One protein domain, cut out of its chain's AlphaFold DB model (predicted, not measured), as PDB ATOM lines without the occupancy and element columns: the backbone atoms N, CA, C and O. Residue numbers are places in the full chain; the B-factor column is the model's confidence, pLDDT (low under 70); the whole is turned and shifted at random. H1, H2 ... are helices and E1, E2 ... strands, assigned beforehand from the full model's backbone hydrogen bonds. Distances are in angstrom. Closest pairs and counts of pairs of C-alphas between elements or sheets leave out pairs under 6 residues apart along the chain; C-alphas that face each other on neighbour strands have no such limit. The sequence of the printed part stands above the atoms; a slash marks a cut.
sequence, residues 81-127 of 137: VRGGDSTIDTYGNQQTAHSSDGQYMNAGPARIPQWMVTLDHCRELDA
ATOM      1  N   VAL A  81      31.871 -43.629  50.330       95.94
ATOM      2  CA  VAL A  81      32.682 -44.631  51.018       95.94
ATOM      3  C   VAL A  81      34.153 -44.403  50.686       95.94
ATOM      4  O   VAL A  81      34.517 -44.327  49.509       95.94
ATOM      5  N   ARG A  82      34.988 -44.315  51.717       95.81
ATOM      6  CA  ARG A  82      36.451 -44.190  51.676       95.81
ATOM      7  C   ARG A  82      37.098 -45.292  52.515       95.81
ATOM      8  O   ARG A  82      36.423 -45.973  53.283       95.81
ATOM      9  N   GLY A  83      38.411 -45.473  52.373       96.31
ATOM     10  CA  GLY A  83      39.167 -46.407  53.213       96.31
ATOM     11  C   GLY A  83      38.969 -46.108  54.704       96.31
ATOM     12  O   GLY A  83      39.112 -44.965  55.128       96.31
ATOM     13  N   GLY A  84      38.621 -47.129  55.487       93.75
ATOM     14  CA  GLY A  84      38.341 -47.021  56.921       93.75
ATOM     15  C   GLY A  84      36.866 -46.822  57.284       93.75
ATOM     16  O   GLY A  84      36.505 -47.055  58.438       93.75
ATOM     17  N   ASP A  85      35.995 -46.470  56.330       94.06
ATOM     18  CA  ASP A  85      34.560 -46.365  56.606       94.06
ATOM     19  C   ASP A  85      33.984 -47.739  56.969       94.06
ATOM     20  O   ASP A  85      34.177 -48.718  56.244       94.06
ATOM     21  N   SER A  86      33.243 -47.807  58.078       94.00
ATOM     22  CA  SER A  86      32.564 -49.019  58.535       94.00
ATOM     23  C   SER A  86      31.067 -48.775  58.711       94.00
ATOM     24  O   SER A  86      30.633 -47.712  59.159       94.00
ATOM     25  N   THR A  87      30.245 -49.748  58.329       92.44
ATOM     26  CA  THR A  87      28.788 -49.693  58.482       92.44
ATOM     27  C   THR A  87      28.237 -51.074  58.782       92.44
ATOM     28  O   THR A  87      28.749 -52.080  58.293       92.44
ATOM     29  N   ILE A  88      27.180 -51.096  59.589       94.38
ATOM     30  CA  ILE A  88      26.405 -52.290  59.906       94.38
ATOM     31  C   ILE A  88      25.089 -52.197  59.135       94.38
ATOM     32  O   ILE A  88      24.401 -51.174  59.201       94.38
ATOM     33  N   ASP A  89      24.764 -53.231  58.363       93.19
ATOM     34  CA  ASP A  89      23.481 -53.313  57.665       93.19
ATOM     35  C   ASP A  89      22.328 -53.685  58.620       93.19
ATOM     36  O   ASP A  89      22.513 -53.940  59.810       93.19
ATOM     37  N   THR A  90      21.102 -53.736  58.103       94.25
ATOM     38  CA  THR A  90      19.920 -54.094  58.905       94.25
ATOM     39  C   THR A  90      19.948 -55.545  59.412       94.25
ATOM     40  O   THR A  90      19.210 -55.881  60.333       94.25
ATOM     41  N   TYR A  91      20.788 -56.406  58.832       95.88
ATOM     42  CA  TYR A  91      20.972 -57.798  59.245       95.88
ATOM     43  C   TYR A  91      22.094 -57.964  60.282       95.88
ATOM     44  O   TYR A  91      22.354 -59.083  60.718       95.88
ATOM     45  N   GLY A  92      22.746 -56.874  60.699       95.56
ATOM     46  CA  GLY A  92      23.847 -56.906  61.657       95.56
ATOM     47  C   GLY A  92      25.211 -57.209  61.032       95.56
ATOM     48  O   GLY A  92      26.185 -57.371  61.765       95.56
ATOM     49  N   ASN A  93      25.320 -57.268  59.702       96.75
ATOM     50  CA  ASN A  93      26.595 -57.522  59.040       96.75
ATOM     51  C   ASN A  93      27.428 -56.244  59.010       96.75
ATOM     52  O   ASN A  93      27.033 -55.249  58.395       96.75
ATOM     53  N   GLN A  94      28.604 -56.286  59.634       96.06
ATOM     54  CA  GLN A  94      29.570 -55.199  59.566       96.06
ATOM     55  C   GLN A  94      30.438 -55.331  58.315       96.06
ATOM     56  O   GLN A  94      31.030 -56.378  58.060       96.06
ATOM     57  N   GLN A  95      30.555 -54.242  57.561       95.00
ATOM     58  CA  GLN A  95      31.471 -54.131  56.433       95.00
ATOM     59  C   GLN A  95      32.370 -52.919  56.631       95.00
ATOM     60  O   GLN A  95      31.894 -51.852  57.022       95.00
ATOM     61  N   THR A  96      33.656 -53.092  56.343       95.94
ATOM     62  CA  THR A  96      34.663 -52.033  56.414       95.94
ATOM     63  C   THR A  96      35.323 -51.887  55.052       95.94
ATOM     64  O   THR A  96      35.738 -52.870  54.440       95.94
ATOM     65  N   ALA A  97      35.389 -50.659  54.553       95.69
ATOM     66  CA  ALA A  97      36.003 -50.364  53.273       95.69
ATOM     67  C   ALA A  97      37.531 -50.327  53.394       95.69
ATOM     68  O   ALA A  97      38.092 -49.656  54.259       95.69
ATOM     69  N   HIS A  98      38.207 -51.015  52.476       95.31
ATOM     70  CA  HIS A  98      39.670 -51.115  52.415       95.31
ATOM     71  C   HIS A  98      40.248 -50.431  51.166       95.31
ATOM     72  O   HIS A  98      41.272 -50.850  50.633       95.31
ATOM     73  N   SER A  99      39.565 -49.401  50.658       94.12
ATOM     74  CA  SER A  99      40.052 -48.602  49.533       94.12
ATOM     75  C   SER A  99      41.388 -47.935  49.869       94.12
ATOM     76  O   SER A  99      41.586 -47.473  50.992       94.12
ATOM     77  N   SER A 100      42.289 -47.874  48.884       95.88
ATOM     78  CA  SER A 100      43.548 -47.131  48.991       95.88
ATOM     79  C   SER A 100      43.306 -45.641  49.232       95.88
ATOM     80  O   SER A 100      42.229 -45.118  48.933       95.88
ATOM     81  N   ASP A 101      44.332 -44.943  49.716       92.88
ATOM     82  CA  ASP A 101      44.250 -43.501  49.934       92.88
ATOM     83  C   ASP A 101      43.882 -42.742  48.643       92.88
ATOM     84  O   ASP A 101      44.270 -43.118  47.534       92.88
ATOM     85  N   GLY A 102      43.053 -41.710  48.791       90.38
ATOM     86  CA  GLY A 102      42.470 -40.947  47.685       90.38
ATOM     87  C   GLY A 102      41.398 -41.672  46.851       90.38
ATOM     88  O   GLY A 102      40.737 -41.021  46.041       90.38
ATOM     89  N   GLN A 103      41.173 -42.979  47.039       95.19
ATOM     90  CA  GLN A 103      40.115 -43.720  46.344       95.19
ATOM     91  C   GLN A 103      38.807 -43.690  47.130       95.19
ATOM     92  O   GLN A 103      38.779 -43.829  48.354       95.19
ATOM     93  N   TYR A 104      37.699 -43.540  46.409       95.38
ATOM     94  CA  TYR A 104      36.370 -43.533  47.003       95.38
ATOM     95  C   TYR A 104      35.316 -44.088  46.047       95.38
ATOM     96  O   TYR A 104      35.500 -44.123  44.830       95.38
ATOM     97  N   MET A 105      34.173 -44.473  46.608       95.12
ATOM     98  CA  MET A 105      32.980 -44.849  45.858       95.12
ATOM     99  C   MET A 105      31.760 -44.139  46.433       95.12
ATOM    100  O   MET A 105      31.533 -44.141  47.638       95.12
ATOM    101  N   ASN A 106      30.913 -43.578  45.575       95.56
ATOM    102  CA  ASN A 106      29.609 -43.089  46.007       95.56
ATOM    103  C   ASN A 106      28.647 -44.278  46.167       95.56
ATOM    104  O   ASN A 106      28.156 -44.817  45.179       95.56
ATOM    105  N   ALA A 107      28.350 -44.665  47.409       95.06
ATOM    106  CA  ALA A 107      27.328 -45.655  47.770       95.06
ATOM    107  C   ALA A 107      25.915 -45.029  47.806       95.06
ATOM    108  O   ALA A 107      25.061 -45.376  48.621       95.06
ATOM    109  N   GLY A 108      25.695 -44.056  46.923       95.06
ATOM    110  CA  GLY A 108      24.529 -43.190  46.832       95.06
ATOM    111  C   GLY A 108      24.539 -42.452  45.490       95.06
ATOM    112  O   GLY A 108      25.007 -43.004  44.491       95.06
ATOM    113  N   PRO A 109      24.046 -41.206  45.416       94.31
ATOM    114  CA  PRO A 109      24.118 -40.418  44.192       94.31
ATOM    115  C   PRO A 109      25.565 -40.177  43.755       94.31
ATOM    116  O   PRO A 109      26.404 -39.761  44.549       94.31
ATOM    117  N   ALA A 110      25.843 -40.434  42.478       94.56
ATOM    118  CA  ALA A 110      27.192 -40.349  41.914       94.56
ATOM    119  C   ALA A 110      27.302 -39.400  40.713       94.56
ATOM    120  O   ALA A 110      28.394 -39.193  40.193       94.56
ATOM    121  N   ARG A 111      26.177 -38.867  40.226       93.62
ATOM    122  CA  ARG A 111      26.110 -38.016  39.033       93.62
ATOM    123  C   ARG A 111      25.056 -36.938  39.231       93.62
ATOM    124  O   ARG A 111      23.996 -37.217  39.786       93.62
ATOM    125  N   ILE A 112      25.356 -35.743  38.738       90.69
ATOM    126  CA  ILE A 112      24.473 -34.580  38.779       90.69
ATOM    127  C   ILE A 112      24.330 -34.071  37.337       90.69
ATOM    128  O   ILE A 112      25.345 -33.770  36.707       90.69
ATOM    129  N   PRO A 113      23.116 -34.016  36.770       89.62
ATOM    130  CA  PRO A 113      22.892 -33.436  35.452       89.62
ATOM    131  C   PRO A 113      22.930 -31.900  35.497       89.62
ATOM    132  O   PRO A 113      22.657 -31.277  36.520       89.62
ATOM    133  N   GLN A 114      23.234 -31.295  34.347       90.12
ATOM    134  CA  GLN A 114      23.553 -29.866  34.188       90.12
ATOM    135  C   GLN A 114      22.439 -28.894  34.611       90.12
ATOM    136  O   GLN A 114      22.713 -27.748  34.945       90.12
ATOM    137  N   TRP A 115      21.187 -29.338  34.556       85.75
ATOM    138  CA  TRP A 115      20.000 -28.503  34.751       85.75
ATOM    139  C   TRP A 115      19.403 -28.614  36.159       85.75
ATOM    140  O   TRP A 115      18.388 -27.984  36.445       85.75
ATOM    141  N   MET A 116      19.980 -29.439  37.038       87.50
ATOM    142  CA  MET A 116      19.478 -29.581  38.403       87.50
ATOM    143  C   MET A 116      20.027 -28.483  39.313       87.50
ATOM    144  O   MET A 116      21.233 -28.241  39.332       87.50
ATOM    145  N   VAL A 117      19.149 -27.943  40.166       93.12
ATOM    146  CA  VAL A 117      19.461 -26.950  41.217       93.12
ATOM    147  C   VAL A 117      20.618 -27.362  42.134       93.12
ATOM    148  O   VAL A 117      21.284 -26.532  42.741       93.12
ATOM    149  N   THR A 118      20.924 -28.661  42.205       91.31
ATOM    150  CA  THR A 118      22.104 -29.171  42.908       91.31
ATOM    151  C   THR A 118      23.396 -28.501  42.434       91.31
ATOM    152  O   THR A 118      24.247 -28.224  43.268       91.31
ATOM    153  N   LEU A 119      23.549 -28.196  41.137       91.00
ATOM    154  CA  LEU A 119      24.734 -27.481  40.651       91.00
ATOM    155  C   LEU A 119      24.784 -26.028  41.121       91.00
ATOM    156  O   LEU A 119      25.878 -25.522  41.351       91.00
ATOM    157  N   ASP A 120      23.636 -25.373  41.288       91.19
ATOM    158  CA  ASP A 120      23.579 -24.012  41.820       91.19
ATOM    159  C   ASP A 120      24.041 -23.998  43.282       91.19
ATOM    160  O   ASP A 120      24.943 -23.237  43.627       91.19
ATOM    161  N   HIS A 121      23.549 -24.939  44.098       89.69
ATOM    162  CA  HIS A 121      24.040 -25.130  45.467       89.69
ATOM    163  C   HIS A 121      25.523 -25.520  45.523       89.69
ATOM    164  O   HIS A 121      26.238 -25.051  46.403       89.69
ATOM    165  N   CYS A 122      26.022 -26.350  44.597       90.75
ATOM    166  CA  CYS A 122      27.452 -26.665  44.543       90.75
ATOM    167  C   CYS A 122      28.303 -25.413  44.292       90.75
ATOM    168  O   CYS A 122      29.361 -25.289  44.897       90.75
ATOM    169  N   ARG A 123      27.848 -24.486  43.436       87.88
ATOM    170  CA  ARG A 123      28.553 -23.213  43.209       87.88
ATOM    171  C   ARG A 123      28.497 -22.306  44.435       87.88
ATOM    172  O   ARG A 123      29.512 -21.720  44.785       87.88
ATOM    173  N   GLU A 124      27.339 -22.199  45.080       89.62
ATOM    174  CA  GLU A 124      27.164 -21.353  46.268       89.62
ATOM    175  C   GLU A 124      28.002 -21.835  47.463       89.62
ATOM    176  O   GLU A 124      28.556 -21.023  48.199       89.62
ATOM    177  N   LEU A 125      28.133 -23.153  47.634       88.25
ATOM    178  CA  LEU A 125      28.886 -23.778  48.728       88.25
ATOM    179  C   LEU A 125      30.365 -24.039  48.396       88.25
ATOM    180  O   LEU A 125      31.041 -24.718  49.167       88.25
ATOM    181  N   ASP A 126      30.846 -23.556  47.248       84.44
ATOM    182  CA  ASP A 126      32.199 -23.800  46.722       84.44
ATOM    183  C   ASP A 126      32.594 -25.295  46.703       84.44
ATOM    184  O   ASP A 126      33.732 -25.706  46.939       84.44
ATOM    185  N   ALA A 127      31.611 -26.157  46.434       72.94
ATOM    186  CA  ALA A 127      31.818 -27.589  46.326       72.94
ATOM    187  C   ALA A 127      32.342 -27.924  44.923       72.94
ATOM    188  O   ALA A 127      31.611 -27.850  43.929       72.94
TER     189      ALA A 127
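What this domain is: This is residues 81 to 127 of the 137 residues of an uncharacterized protein of Streptomyces atratus (UniProt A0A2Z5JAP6). With little regular structure, this is a small two-stranded hairpin, E1 and E2, at one end of a thin chain, and a short helix, H1, at the other; strand E3 lies between, and residues 109 to 118 and 120 to 126 stick out as an arm. The printed part has 47 residues, 16 in named elements, in the order E1, E2, E3, H1; the class is mixed, the sheet antiparallel. It is extended, with radius of gyration of the C-alphas 14.9 A and spans of 38 by 27 by 16 A.

Where its parts are: E1, residues 86 to 88, begins at C-alpha (32.564, -49.019, 58.535). E2 is residues 94 to 96 and E3 residues 104 to 106. H1, residues 118 to 124, 9.9 A long, ends at (27.164, -21.353, 46.268).

How they stand to each other: E1 and E2 form a hairpin, antiparallel at 163 degrees, with N 87 and O 95 3.0 A apart, within hydrogen-bond range. E3 pairs with no named strand; residues 81 to 82 pair antiparallel with its residues 104 to 105. E3 and H1 are apart. In H1 every O i to N i+4 pair is within hydrogen-bond range.

The domain as a whole: The C-alphas farthest apart, Gly 92 and Trp 115, are 39.3 A apart. The printed part has no cut; the E3 to H1 link is long. No printed residue is under pLDDT 70.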